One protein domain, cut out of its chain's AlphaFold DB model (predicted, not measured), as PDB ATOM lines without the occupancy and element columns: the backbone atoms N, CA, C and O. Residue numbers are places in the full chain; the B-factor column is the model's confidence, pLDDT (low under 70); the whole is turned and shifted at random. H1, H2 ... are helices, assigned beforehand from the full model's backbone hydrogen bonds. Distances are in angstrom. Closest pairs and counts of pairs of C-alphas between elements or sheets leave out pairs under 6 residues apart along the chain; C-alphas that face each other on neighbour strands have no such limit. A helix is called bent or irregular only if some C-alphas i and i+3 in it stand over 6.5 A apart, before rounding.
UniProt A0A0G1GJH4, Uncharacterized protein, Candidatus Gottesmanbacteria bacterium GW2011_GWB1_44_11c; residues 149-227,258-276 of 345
ATOM      1  N   PRO A 149     173.882 162.227 209.216       90.50
ATOM      2  CA  PRO A 149     174.290 161.823 210.567       90.50
ATOM      3  C   PRO A 149     174.823 160.375 210.618       90.50
ATOM      4  O   PRO A 149     174.490 159.590 211.515       90.50
ATOM      5  N   MET A 150     175.619 160.001 209.614       91.50
ATOM      6  CA  MET A 150     176.210 158.676 209.452       91.50
ATOM      7  C   MET A 150     177.699 158.731 209.777       91.50
ATOM      8  O   MET A 150     178.400 159.671 209.409       91.50
ATOM      9  N   MET A 151     178.199 157.686 210.427       90.50
ATOM     10  CA  MET A 151     179.572 157.589 210.906       90.50
ATOM     11  C   MET A 151     180.584 157.689 209.757       90.50
ATOM     12  O   MET A 151     181.637 158.306 209.907       90.50
ATOM     13  N   SER A 152     180.276 157.110 208.594       91.06
ATOM     14  CA  SER A 152     181.053 157.332 207.374       91.06
ATOM     15  C   SER A 152     180.238 156.988 206.135       91.06
ATOM     16  O   SER A 152     179.782 155.858 205.984       91.06
ATOM     17  N   LEU A 153     180.107 157.926 205.198       89.94
ATOM     18  CA  LEU A 153     179.427 157.716 203.913       89.94
ATOM     19  C   LEU A 153     180.287 156.906 202.925       89.94
ATOM     20  O   LEU A 153     180.520 157.335 201.802       89.94
ATOM     21  N   ASN A 154     180.836 155.770 203.369       90.00
ATOM     22  CA  ASN A 154     181.842 154.996 202.633       90.00
ATOM     23  C   ASN A 154     183.041 155.839 202.172       90.00
ATOM     24  O   ASN A 154     183.648 155.577 201.140       90.00
ATOM     25  N   ALA A 155     183.417 156.837 202.973       89.06
ATOM     26  CA  ALA A 155     184.484 157.776 202.645       89.06
ATOM     27  C   ALA A 155     185.897 157.221 202.918       89.06
ATOM     28  O   ALA A 155     186.854 157.989 202.934       89.06
ATOM     29  N   PHE A 156     186.028 155.917 203.209       92.31
ATOM     30  CA  PHE A 156     187.291 155.231 203.540       92.31
ATOM     31  C   PHE A 156     188.169 155.974 204.569       92.31
ATOM     32  O   PHE A 156     189.395 155.910 204.544       92.31
ATOM     33  N   ASN A 157     187.532 156.694 205.493       92.00
ATOM     34  CA  ASN A 157     188.185 157.448 206.558       92.00
ATOM     35  C   ASN A 157     188.373 156.584 207.823       92.00
ATOM     36  O   ASN A 157     187.965 155.424 207.876       92.00
ATOM     37  N   LEU A 158     188.952 157.163 208.881       92.25
ATOM     38  CA  LEU A 158     189.149 156.466 210.162       92.25
ATOM     39  C   LEU A 158     187.843 155.882 210.724       92.25
ATOM     40  O   LEU A 158     187.832 154.782 211.273       92.25
ATOM     41  N   TRP A 159     186.728 156.588 210.531       92.56
ATOM     42  CA  TRP A 159     185.409 156.150 210.981       92.56
ATOM     43  C   TRP A 159     184.851 154.978 210.176       92.56
ATOM     44  O   TRP A 159     184.149 154.141 210.733       92.56
ATOM     45  N   TRP A 160     185.206 154.854 208.897       93.88
ATOM     46  CA  TRP A 160     184.861 153.684 208.089       93.88
ATOM     47  C   TRP A 160     185.520 152.411 208.636       93.88
ATOM     48  O   TRP A 160     184.869 151.371 208.741       93.88
ATOM     49  N   ILE A 161     186.787 152.513 209.055       92.94
ATOM     50  CA  ILE A 161     187.524 151.417 209.699       92.94
ATOM     51  C   ILE A 161     186.905 151.091 211.062       92.94
ATOM     52  O   ILE A 161     186.641 149.925 211.353       92.94
ATOM     53  N   ALA A 162     186.619 152.112 211.878       91.31
ATOM     54  CA  ALA A 162     185.981 151.940 213.186       91.31
ATOM     55  C   ALA A 162     184.606 151.255 213.077       91.31
ATOM     56  O   ALA A 162     184.281 150.380 213.877       91.31
ATOM     57  N   ALA A 163     183.842 151.586 212.034       92.25
ATOM     58  CA  ALA A 163     182.562 150.962 211.718       92.25
ATOM     59  C   ALA A 163     182.690 149.585 211.036       92.25
ATOM     60  O   ALA A 163     181.675 149.002 210.662       92.25
ATOM     61  N   LYS A 164     183.909 149.060 210.831       93.31
ATOM     62  CA  LYS A 164     184.184 147.796 210.118       93.31
ATOM     63  C   LYS A 164     183.521 147.735 208.734       93.31
ATOM     64  O   LYS A 164     182.979 146.709 208.336       93.31
ATOM     65  N   GLY A 165     183.529 148.859 208.020       91.69
ATOM     66  CA  GLY A 165     182.900 149.000 206.708       91.69
ATOM     67  C   GLY A 165     181.394 149.289 206.724       91.69
ATOM     68  O   GLY A 165     180.841 149.599 205.676       91.69
ATOM     69  N   ALA A 166     180.734 149.274 207.888       91.94
ATOM     70  CA  ALA A 166     179.302 149.566 208.037       91.94
ATOM     71  C   ALA A 166     179.013 151.045 208.373       91.94
ATOM     72  O   ALA A 166     178.079 151.376 209.108       91.94
ATOM     73  N   GLY A 167     179.844 151.964 207.868       91.19
ATOM     74  CA  GLY A 167     179.766 153.389 208.211       91.19
ATOM     75  C   GLY A 167     178.455 154.062 207.791       91.19
ATOM     76  O   GLY A 167     178.019 154.999 208.455       91.19
ATOM     77  N   MET A 168     177.812 153.565 206.726       92.25
ATOM     78  CA  MET A 168     176.527 154.077 206.230       92.25
ATOM     79  C   MET A 168     175.320 153.569 207.012       92.25
ATOM     80  O   MET A 168     174.214 154.015 206.748       92.25
ATOM     81  N   GLN A 169     175.495 152.613 207.919       92.88
ATOM     82  CA  GLN A 169     174.421 152.053 208.745       92.88
ATOM     83  C   GLN A 169     174.545 152.499 210.203       92.88
ATOM     84  O   GLN A 169     173.663 152.247 211.019       92.88
ATOM     85  N   MET A 170     175.652 153.157 210.535       91.50
ATOM     86  CA  MET A 170     176.016 153.521 211.889       91.50
ATOM     87  C   MET A 170     175.915 155.033 212.059       91.50
ATOM     88  O   MET A 170     176.387 155.772 211.203       91.50
ATOM     89  N   SER A 171     175.309 155.506 213.148       92.12
ATOM     90  CA  SER A 171     175.208 156.947 213.405       92.12
ATOM     91  C   SER A 171     176.527 157.522 213.927       92.12
ATOM     92  O   SER A 171     177.200 156.903 214.752       92.12
ATOM     93  N   ASP A 172     176.867 158.739 213.502       89.50
ATOM     94  CA  ASP A 172     178.010 159.516 214.008       89.50
ATOM     95  C   ASP A 172     177.809 160.059 215.440       89.50
ATOM     96  O   ASP A 172     178.747 160.573 216.059       89.50
ATOM     97  N   LYS A 173     176.598 159.906 215.993       90.56
ATOM     98  CA  LYS A 173     176.238 160.272 217.372       90.56
ATOM     99  C   LYS A 173     176.642 159.215 218.402       90.56
ATOM    100  O   LYS A 173     176.557 159.479 219.600       90.56
ATOM    101  N   LEU A 174     177.096 158.041 217.959       89.50
ATOM    102  CA  LEU A 174     177.636 157.016 218.850       89.50
ATOM    103  C   LEU A 174     178.899 157.509 219.554       89.50
ATOM    104  O   LEU A 174     179.710 158.231 218.969       89.50
ATOM    105  N   LEU A 175     179.066 157.087 220.807       91.00
ATOM    106  CA  LEU A 175     180.237 157.430 221.603       91.00
ATOM    107  C   LEU A 175     181.495 156.783 221.010       91.00
ATOM    108  O   LEU A 175     181.622 155.563 220.946       91.00
ATOM    109  N   SER A 176     182.448 157.616 220.613       83.62
ATOM    110  CA  SER A 176     183.845 157.260 220.411       83.62
ATOM    111  C   SER A 176     184.561 157.295 221.760       83.62
ATOM    112  O   SER A 176     184.310 158.160 222.601       83.62
ATOM    113  N   ILE A 177     185.448 156.322 221.996       79.12
ATOM    114  CA  ILE A 177     186.252 156.190 223.230       79.12
ATOM    115  C   ILE A 177     185.450 156.235 224.553       79.12
ATOM    116  O   ILE A 177     186.027 156.435 225.615       79.12
ATOM    117  N   GLY A 178     184.126 156.036 224.500       85.94
ATOM    118  CA  GLY A 178     183.227 155.991 225.659       85.94
ATOM    119  C   GLY A 178     182.840 157.341 226.281       85.94
ATOM    120  O   GLY A 178     182.090 157.334 227.251       85.94
ATOM    121  N   ILE A 179     183.315 158.480 225.758       89.44
ATOM    122  CA  ILE A 179     183.139 159.799 226.409       89.44
ATOM    123  C   ILE A 179     182.456 160.814 225.488       89.44
ATOM    124  O   ILE A 179     181.521 161.499 225.897       89.44
ATOM    125  N   ILE A 180     182.922 160.928 224.247       93.25
ATOM    126  CA  ILE A 180     182.451 161.917 223.267       93.25
ATOM    127  C   ILE A 180     181.889 161.196 222.051       93.25
ATOM    128  O   ILE A 180     182.188 160.030 221.855       93.25
ATOM    129  N   ASN A 181     181.052 161.843 221.240       93.19
ATOM    130  CA  ASN A 181     180.552 161.203 220.021       93.19
ATOM    131  C   ASN A 181     181.598 161.206 218.889       93.19
ATOM    132  O   ASN A 181     182.496 162.055 218.848       93.19
ATOM    133  N   ALA A 182     181.456 160.264 217.953       92.12
ATOM    134  CA  ALA A 182     182.359 160.102 216.816       92.12
ATOM    135  C   ALA A 182     182.473 161.385 215.981       92.12
ATOM    136  O   ALA A 182     183.575 161.778 215.590       92.12
ATOM    137  N   LYS A 183     181.359 162.104 215.797       91.44
ATOM    138  CA  LYS A 183     181.336 163.413 215.132       91.44
ATOM    139  C   LYS A 183     182.293 164.418 215.783       91.44
ATOM    140  O   LYS A 183     183.122 165.023 215.105       91.44
ATOM    141  N   THR A 184     182.221 164.562 217.105       93.12
ATOM    142  CA  THR A 184     183.037 165.508 217.881       93.12
ATOM    143  C   THR A 184     184.497 165.084 217.888       93.12
ATOM    144  O   THR A 184     185.370 165.923 217.687       93.12
ATOM    145  N   THR A 185     184.796 163.791 218.047       94.25
ATOM    146  CA  THR A 185     186.179 163.305 217.921       94.25
ATOM    147  C   THR A 185     186.746 163.588 216.537       94.25
ATOM    148  O   THR A 185     187.879 164.050 216.429       94.25
ATOM    149  N   GLY A 186     185.968 163.354 215.478       92.81
ATOM    150  CA  GLY A 186     186.380 163.634 214.107       92.81
ATOM    151  C   GLY A 186     186.677 165.117 213.903       92.81
ATOM    152  O   GLY A 186     187.718 165.462 213.344       92.81
ATOM    153  N   LEU A 187     185.812 165.986 214.431       92.25
ATOM    154  CA  LEU A 187     186.009 167.430 214.391       92.25
ATOM    155  C   LEU A 187     187.266 167.854 215.160       92.25
ATOM    156  O   LEU A 187     188.051 168.632 214.636       92.25
ATOM    157  N   LEU A 188     187.511 167.304 216.354       94.69
ATOM    158  CA  LEU A 188     188.718 167.599 217.133       94.69
ATOM    159  C   LEU A 188     189.994 167.165 216.407       94.69
ATOM    160  O   LEU A 188     190.955 167.934 216.364       94.69
ATOM    161  N   LEU A 189     190.009 165.971 215.807       93.62
ATOM    162  CA  LEU A 189     191.148 165.487 215.021       93.62
ATOM    163  C   LEU A 189     191.408 166.390 213.813       93.62
ATOM    164  O   LEU A 189     192.543 166.813 213.587       93.62
ATOM    165  N   PHE A 190     190.348 166.730 213.079       93.56
ATOM    166  CA  PHE A 190     190.423 167.637 211.943       93.56
ATOM    167  C   PHE A 190     190.942 169.020 212.357       93.56
ATOM    168  O   PHE A 190     191.936 169.490 211.808       93.56
ATOM    169  N   SER A 191     190.332 169.647 213.367       95.50
ATOM    170  CA  SER A 191     190.735 170.960 213.876       95.50
ATOM    171  C   SER A 191     192.166 170.964 214.407       95.50
ATOM    172  O   SER A 191     192.882 171.935 214.186       95.50
ATOM    173  N   SER A 192     192.614 169.883 215.050       95.56
ATOM    174  CA  SER A 192     193.989 169.760 215.552       95.56
ATOM    175  C   SER A 192     195.002 169.681 214.412       95.56
ATOM    176  O   SER A 192     195.993 170.410 214.417       95.56
ATOM    177  N   GLY A 193     194.744 168.842 213.402       94.62
ATOM    178  CA  GLY A 193     195.602 168.748 212.218       94.62
ATOM    179  C   GLY A 193     195.626 170.052 211.416       94.62
ATOM    180  O   GLY A 193     196.681 170.505 210.972       94.62
ATOM    181  N   TYR A 194     194.474 170.705 211.299       93.94
ATOM    182  CA  TYR A 194     194.345 171.984 210.614       93.94
ATOM    183  C   TYR A 194     195.066 173.119 211.364       93.94
ATOM    184  O   TYR A 194     195.773 173.922 210.753       93.94
ATOM    185  N   LEU A 195     194.969 173.154 212.698       94.00
ATOM    186  CA  LEU A 195     195.731 174.077 213.543       94.00
ATOM    187  C   LEU A 195     197.237 173.844 213.397       94.00
ATOM    188  O   LEU A 195     197.986 174.808 213.255       94.00
ATOM    189  N   LEU A 196     197.679 172.582 213.384       93.62
ATOM    190  CA  LEU A 196     199.081 172.237 213.158       93.62
ATOM    191  C   LEU A 196     199.573 172.786 211.813       93.62
ATOM    192  O   LEU A 196     200.626 173.417 211.779       93.62
ATOM    193  N   ALA A 197     198.798 172.623 210.736       90.25
ATOM    194  CA  ALA A 197     199.121 173.187 209.424       90.25
ATOM    195  C   ALA A 197     199.208 174.727 209.449       90.25
ATOM    196  O   ALA A 197     200.125 175.316 208.876       90.25
ATOM    197  N   GLY A 198     198.295 175.394 210.161       91.19
ATOM    198  CA  GLY A 198     198.355 176.843 210.364       91.19
ATOM    199  C   GLY A 198     199.615 177.277 211.123       91.19
ATOM    200  O   GLY A 198     200.301 178.211 210.708       91.19
ATOM    201  N   VAL A 199     199.966 176.572 212.204       90.12
ATOM    202  CA  VAL A 199     201.162 176.847 213.016       90.12
ATOM    203  C   VAL A 199     202.440 176.643 212.207       90.12
ATOM    204  O   VAL A 199     203.317 177.508 212.234       90.12
ATOM    205  N   THR A 200     202.562 175.537 211.465       89.19
ATOM    206  CA  THR A 200     203.750 175.267 210.638       89.19
ATOM    207  C   THR A 200     203.916 176.319 209.548       89.19
ATOM    208  O   THR A 200     205.030 176.798 209.335       89.19
ATOM    209  N   MET A 201     202.813 176.757 208.940       87.25
ATOM    210  CA  MET A 201     202.809 177.829 207.952       87.25
ATOM    211  C   MET A 201     203.332 179.152 208.529       87.25
ATOM    212  O   MET A 201     204.125 179.829 207.875       87.25
ATOM    213  N   VAL A 202     202.927 179.544 209.745       87.81
ATOM    214  CA  VAL A 202     203.316 180.843 210.337       87.81
ATOM    215  C   VAL A 202     204.616 180.826 211.135       87.81
ATOM    216  O   VAL A 202     205.185 181.897 211.350       87.81
ATOM    217  N   LYS A 203     205.123 179.654 211.538       85.62
ATOM    218  CA  LYS A 203     206.309 179.494 212.401       85.62
ATOM    219  C   LYS A 203     207.509 180.325 211.938       85.62
ATOM    220  O   LYS A 203     208.066 181.102 212.714       85.62
ATOM    221  N   GLU A 204     207.879 180.208 210.666       77.31
ATOM    222  CA  GLU A 204     209.039 180.917 210.106       77.31
ATOM    223  C   GLU A 204     208.808 182.426 209.985       77.31
ATOM    224  O   GLU A 204     209.723 183.229 210.185       77.31
ATOM    225  N   THR A 205     207.575 182.832 209.688       78.38
ATOM    226  CA  THR A 205     207.191 184.246 209.616       78.38
ATOM    227  C   THR A 205     207.242 184.887 211.000       78.38
ATOM    228  O   THR A 205     207.854 185.941 211.164       78.38
ATOM    229  N   MET A 206     206.694 184.216 212.017       76.50
ATOM    230  CA  MET A 206     206.745 184.661 213.411       76.50
ATOM    231  C   MET A 206     208.189 184.794 213.899       76.50
ATOM    232  O   MET A 206     208.559 185.850 214.410       76.50
ATOM    233  N   LYS A 207     209.037 183.784 213.662       78.06
ATOM    234  CA  LYS A 207     210.462 183.816 214.033       78.06
ATOM    235  C   LYS A 207     211.178 185.037 213.448       78.06
ATOM    236  O   LYS A 207     211.894 185.736 214.160       78.06
ATOM    237  N   LYS A 208     210.940 185.344 212.168       72.25
ATOM    238  CA  LYS A 208     211.523 186.520 211.497       72.25
ATOM    239  C   LYS A 208     211.020 187.839 212.082       72.25
ATOM    240  O   LYS A 208     211.809 188.770 212.230       72.25
ATOM    241  N   MET A 209     209.733 187.930 212.414       69.25
ATOM    242  CA  MET A 209     209.167 189.128 213.039       69.25
ATOM    243  C   MET A 209     209.730 189.367 214.441       69.25
ATOM    244  O   MET A 209     210.077 190.506 214.748       69.25
ATOM    245  N   PHE A 210     209.882 188.317 215.254       71.94
ATOM    246  CA  PHE A 210     210.501 188.418 216.578       71.94
ATOM    247  C   PHE A 210     211.944 188.913 216.487       71.94
ATOM    248  O   PHE A 210     212.265 189.921 217.102       71.94
ATOM    249  N   VAL A 211     212.777 188.293 215.644       74.44
ATOM    250  CA  VAL A 211     214.176 188.722 215.458       74.44
ATOM    251  C   VAL A 211     214.255 190.175 214.984       74.44
ATOM    252  O   VAL A 211     215.034 190.960 215.517       74.44
ATOM    253  N   LYS A 212     213.423 190.570 214.009       72.38
ATOM    254  CA  LYS A 212     213.389 191.955 213.514       72.38
ATOM    255  C   LYS A 212     213.025 192.948 214.623       72.38
ATOM    256  O   LYS A 212     213.585 194.041 214.647       72.38
ATOM    257  N   ARG A 213     212.092 192.581 215.506       71.00
ATOM    258  CA  ARG A 213     211.675 193.409 216.640       71.00
ATOM    259  C   ARG A 213     212.792 193.540 217.673       71.00
ATOM    260  O   ARG A 213     213.133 194.663 218.010       71.00
ATOM    261  N   THR A 214     213.441 192.440 218.060       64.56
ATOM    262  CA  THR A 214     214.581 192.456 218.995       64.56
ATOM    263  C   THR A 214     215.718 193.354 218.502       64.56
ATOM    264  O   THR A 214     216.222 194.180 219.252       64.56
ATOM    265  N   VAL A 215     216.070 193.262 217.214       73.38
ATOM    266  CA  VAL A 215     217.108 194.116 216.608       73.38
ATOM    267  C   VAL A 215     216.686 195.593 216.566       73.38
ATOM    268  O   VAL A 215     217.523 196.485 216.702       73.38
ATOM    269  N   ALA A 216     215.397 195.879 216.358       67.62
ATOM    270  CA  ALA A 216     214.884 197.247 216.385       67.62
ATOM    271  C   ALA A 216     214.913 197.841 217.803       67.62
ATOM    272  O   ALA A 216     215.301 198.998 217.957       67.62
ATOM    273  N   ASP A 217     214.562 197.045 218.814       70.00
ATOM    274  CA  ASP A 217     214.566 197.454 220.220       70.00
ATOM    275  C   ASP A 217     215.998 197.739 220.712       70.00
ATOM    276  O   ASP A 217     216.235 198.795 221.297       70.00
ATOM    277  N   GLU A 218     216.981 196.890 220.372       71.19
ATOM    278  CA  GLU A 218     218.404 197.175 220.632       71.19
ATOM    279  C   GLU A 218     218.840 198.491 219.981       71.19
ATOM    280  O   GLU A 218     219.415 199.357 220.640       71.19
ATOM    281  N   LYS A 219     218.549 198.677 218.687       73.75
ATOM    282  CA  LYS A 219     218.928 199.898 217.966       73.75
ATOM    283  C   LYS A 219     218.343 201.151 218.626       73.75
ATOM    284  O   LYS A 219     219.038 202.161 218.707       73.75
ATOM    285  N   ASN A 220     217.091 201.093 219.073       74.88
ATOM    286  CA  ASN A 220     216.433 202.215 219.738       74.88
ATOM    287  C   ASN A 220     217.073 202.511 221.103       74.88
ATOM    288  O   ASN A 220     217.395 203.667 221.361       74.88
ATOM    289  N   TYR A 221     217.372 201.482 221.906       72.81
ATOM    290  CA  TYR A 221     218.082 201.626 223.183       72.81
ATOM    291  C   TYR A 221     219.452 202.305 223.022       72.81
ATOM    292  O   TYR A 221     219.796 203.229 223.760       72.81
ATOM    293  N   TYR A 222     220.233 201.896 222.014       67.38
ATOM    294  CA  TYR A 222     221.530 202.520 221.741       67.38
ATOM    295  C   TYR A 222     221.408 203.974 221.277       67.38
ATOM    296  O   TYR A 222     222.288 204.770 221.586       67.38
ATOM    297  N   LEU A 223     220.365 204.332 220.521       71.69
ATOM    298  CA  LEU A 223     220.161 205.705 220.048       71.69
ATOM    299  C   LEU A 223     219.699 206.641 221.170       71.69
ATOM    300  O   LEU A 223     220.174 207.771 221.232       71.69
ATOM    301  N   GLU A 224     218.838 206.164 222.065       70.44
ATOM    302  CA  GLU A 224     218.349 206.927 223.217       70.44
ATOM    303  C   GLU A 224     219.494 207.236 224.196       70.44
ATOM    304  O   GLU A 224     219.743 208.397 224.522       70.44
ATOM    305  N   ASN A 225     220.319 206.236 224.524       63.38
ATOM    306  CA  ASN A 225     221.446 206.412 225.446       63.38
ATOM    307  C   ASN A 225     222.664 207.142 224.848       63.38
ATOM    308  O   ASN A 225     223.502 207.631 225.601       63.38
ATOM    309  N   LYS A 226     222.777 207.275 223.516       56.25
ATOM    310  CA  LYS A 226     223.846 208.078 222.879       56.25
ATOM    311  C   LYS A 226     223.584 209.582 222.915       56.25
ATOM    312  O   LYS A 226     224.514 210.356 222.721       56.25
ATOM    313  N   THR A 227     222.338 210.005 223.125       55.03
ATOM    314  CA  THR A 227     221.979 211.434 223.143       55.03
ATOM    315  C   THR A 227     222.290 212.138 224.473       55.03
ATOM    316  O   THR A 227     222.132 213.352 224.554       55.03
ATOM    317  N   ARG A 258     207.609 190.095 195.088       37.31
ATOM    318  CA  ARG A 258     208.133 188.987 194.269       37.31
ATOM    319  C   ARG A 258     209.006 188.008 195.066       37.31
ATOM    320  O   ARG A 258     208.907 186.800 194.884       37.31
ATOM    321  N   ASN A 259     209.822 188.512 195.994       45.38
ATOM    322  CA  ASN A 259     210.638 187.677 196.887       45.38
ATOM    323  C   ASN A 259     209.804 186.983 197.972       45.38
ATOM    324  O   ASN A 259     210.145 185.882 198.400       45.38
ATOM    325  N   VAL A 260     208.725 187.622 198.425       44.44
ATOM    326  CA  VAL A 260     207.797 187.058 199.409       44.44
ATOM    327  C   VAL A 260     206.901 186.001 198.761       44.44
ATOM    328  O   VAL A 260     206.729 184.941 199.348       44.44
ATOM    329  N   LEU A 261     206.438 186.206 197.526       43.53
ATOM    330  CA  LEU A 261     205.707 185.212 196.741       43.53
ATOM    331  C   LEU A 261     206.530 183.937 196.536       43.53
ATOM    332  O   LEU A 261     206.093 182.849 196.900       43.53
ATOM    333  N   VAL A 262     207.744 184.081 196.001       47.81
ATOM    334  CA  VAL A 262     208.645 182.947 195.768       47.81
ATOM    335  C   VAL A 262     208.939 182.213 197.079       47.81
ATOM    336  O   VAL A 262     208.900 180.987 197.123       47.81
ATOM    337  N   ARG A 263     209.134 182.946 198.183       45.12
ATOM    338  CA  ARG A 263     209.322 182.353 199.517       45.12
ATOM    339  C   ARG A 263     208.074 181.704 200.094       45.12
ATOM    340  O   ARG A 263     208.199 180.755 200.856       45.12
ATOM    341  N   THR A 264     206.890 182.202 199.773       47.75
ATOM    342  CA  THR A 264     205.642 181.649 200.302       47.75
ATOM    343  C   THR A 264     205.252 180.390 199.545       47.75
ATOM    344  O   THR A 264     204.900 179.404 200.177       47.75
ATOM    345  N   ILE A 265     205.451 180.363 198.222       50.88
ATOM    346  CA  ILE A 265     205.389 179.132 197.419       50.88
ATOM    347  C   ILE A 265     206.402 178.107 197.944       50.88
ATOM    348  O   ILE A 265     206.044 176.952 198.152       50.88
ATOM    349  N   TYR A 266     207.632 178.536 198.244       46.31
ATOM    350  CA  TYR A 266     208.653 177.685 198.860       46.31
ATOM    351  C   TYR A 266     208.232 177.140 200.231       46.31
ATOM    352  O   TYR A 266     208.352 175.943 200.470       46.31
ATOM    353  N   ASN A 267     207.674 177.971 201.114       45.53
ATOM    354  CA  ASN A 267     207.193 177.521 202.422       45.53
ATOM    355  C   ASN A 267     205.996 176.565 202.305       45.53
ATOM    356  O   ASN A 267     205.945 175.575 203.029       45.53
ATOM    357  N   ILE A 268     205.064 176.823 201.382       46.56
ATOM    358  CA  ILE A 268     203.929 175.937 201.096       46.56
ATOM    359  C   ILE A 268     204.450 174.582 200.599       46.56
ATOM    360  O   ILE A 268     204.088 173.549 201.154       46.56
ATOM    361  N   GLN A 269     205.370 174.558 199.630       41.66
ATOM    362  CA  GLN A 269     205.964 173.305 199.152       41.66
ATOM    363  C   GLN A 269     206.778 172.581 200.229       41.66
ATOM    364  O   GLN A 269     206.700 171.361 200.307       41.66
ATOM    365  N   LYS A 270     207.500 173.290 201.105       44.62
ATOM    366  CA  LYS A 270     208.238 172.673 202.220       44.62
ATOM    367  C   LYS A 270     207.309 171.935 203.189       44.62
ATOM    368  O   LYS A 270     207.658 170.860 203.666       44.62
ATOM    369  N   VAL A 271     206.120 172.489 203.436       39.66
ATOM    370  CA  VAL A 271     205.081 171.859 204.267       39.66
ATOM    371  C   VAL A 271     204.462 170.636 203.577       39.66
ATOM    372  O   VAL A 271     204.185 169.652 204.255       39.66
ATOM    373  N   PHE A 272     204.285 170.658 202.250       31.25
ATOM    374  CA  PHE A 272     203.628 169.565 201.512       31.25
ATOM    375  C   PHE A 272     204.568 168.476 200.963       31.25
ATOM    376  O   PHE A 272     204.107 167.362 200.732       31.25
ATOM    377  N   MET A 273     205.855 168.760 200.741       33.31
ATOM    378  CA  MET A 273     206.792 167.847 200.061       33.31
ATOM    379  C   MET A 273     207.919 167.309 200.955       33.31
ATOM    380  O   MET A 273     208.770 166.591 200.447       33.31
ATOM    381  N   TRP A 274     207.944 167.656 202.251       35.75
ATOM    382  CA  TRP A 274     208.975 167.243 203.225       35.75
ATOM    383  C   TRP A 274     210.406 167.228 202.643       35.75
ATOM    384  O   TRP A 274     211.157 166.269 202.786       35.75
ATOM    385  N   SER A 275     210.787 168.298 201.940       38.62
ATOM    386  CA  SER A 275     212.150 168.460 201.425       38.62
ATOM    387  C   SER A 275     213.017 169.090 202.512       38.62
ATOM    388  O   SER A 275     212.786 170.241 202.896       38.62
ATOM    389  N   GLU A 276     214.012 168.353 203.005       37.16
ATOM    390  CA  GLU A 276     215.057 168.905 203.872       37.16
ATOM    391  C   GLU A 276     215.944 169.901 203.106       37.16
ATOM    392  O   GLU A 276     216.110 169.816 201.885       37.16
TER     393      GLU A 276
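Overview. This is residues 149 to 227 and 258 to 276 of the 345 residues of an uncharacterized protein of Candidatus Gottesmanbacteria bacterium GW2011_GWB1_44_11c (UniProt A0A0G1GJH4). What does one see first? One very long helix, H2, bends along its length into two arms that open as a wide V; a small head of loops with the short helix H1 sits at the start of H2a, and H3 packs slantwise on the last residues of H2a, just before the bend. What sticks out, and what makes the length? Residues 206 to 227, of which 206 to 226 belong to H2, stick out freely beyond the bend, and the long helix H2 makes the longest axis. What is it made of, and how large is it? The 98 printed residues include three named helices, H1, H2 and H3 in that order, and no named strand: the class is all helix. The whole is extended, with a radius of gyration of the C-alphas of 23.2 A and spans of 77 by 31 by 21 A.

Arrangement. How is the longest helix bent? H2, residues 182 to 226, was assigned as one helix by its hydrogen bonds, but it is bent: C-alphas 201 and 204 are 7.3 A apart. Its arms H2a, residues 182 to 201, and H2b, residues 204 to 226, stand at a steep tilt of 46 degrees. What touches these arms? H3, residues 258 to 273, touches H2a, opposite ways at a steep tilt of 43 degrees; the closest C-alphas are those of Met 201 and Asn 267, 7.1 A apart. H2a touches H3 with residues 197 to 201 alone, and H3 touches H2a with residues 267 to 271 alone; H2b and H3 are apart. Where is H1? H1, residues 158 to 162, is close to H2a but not clearly touching, the closest C-alphas being those of Trp 159 and Ala 182, 7.7 A apart; it is apart from H2b and H3. What do the backbones show? In H1, H2a, H2b and H3 every O i to N i+4 pair is within hydrogen-bond range.

Along the chain. Where does the long helix run? H2a begins at C-alpha 182, (182.359, 160.102, 216.816), and measures 28.5 A; H2b measures 33.5 A and ends at C-alpha 226, (223.846, 208.078, 222.879). Where are the other helices? H1 measures 6.3 A from C-alpha 158 to C-alpha 162. H3 measures 22.0 A and ends at C-alpha 273, (206.792, 167.847, 200.061).

Size, cuts and confidence. How far does it reach, and where is it cut? The two C-alphas farthest apart are those of Gln 169 and Thr 227, at 77.4 A. Residues 228 to 257 are not printed, and C-alphas 227 and 258 are 39.1 A apart across the cut. Which link is long? H1 to H2 is a long link of 19 residues, in which residues 175 to 176 pair antiparallel with residues 180 to 181. Where is confidence low? The mean pLDDT of the printed part is 76.7; 26 residues are under 70, among them 225 to 227 and 258 to 276.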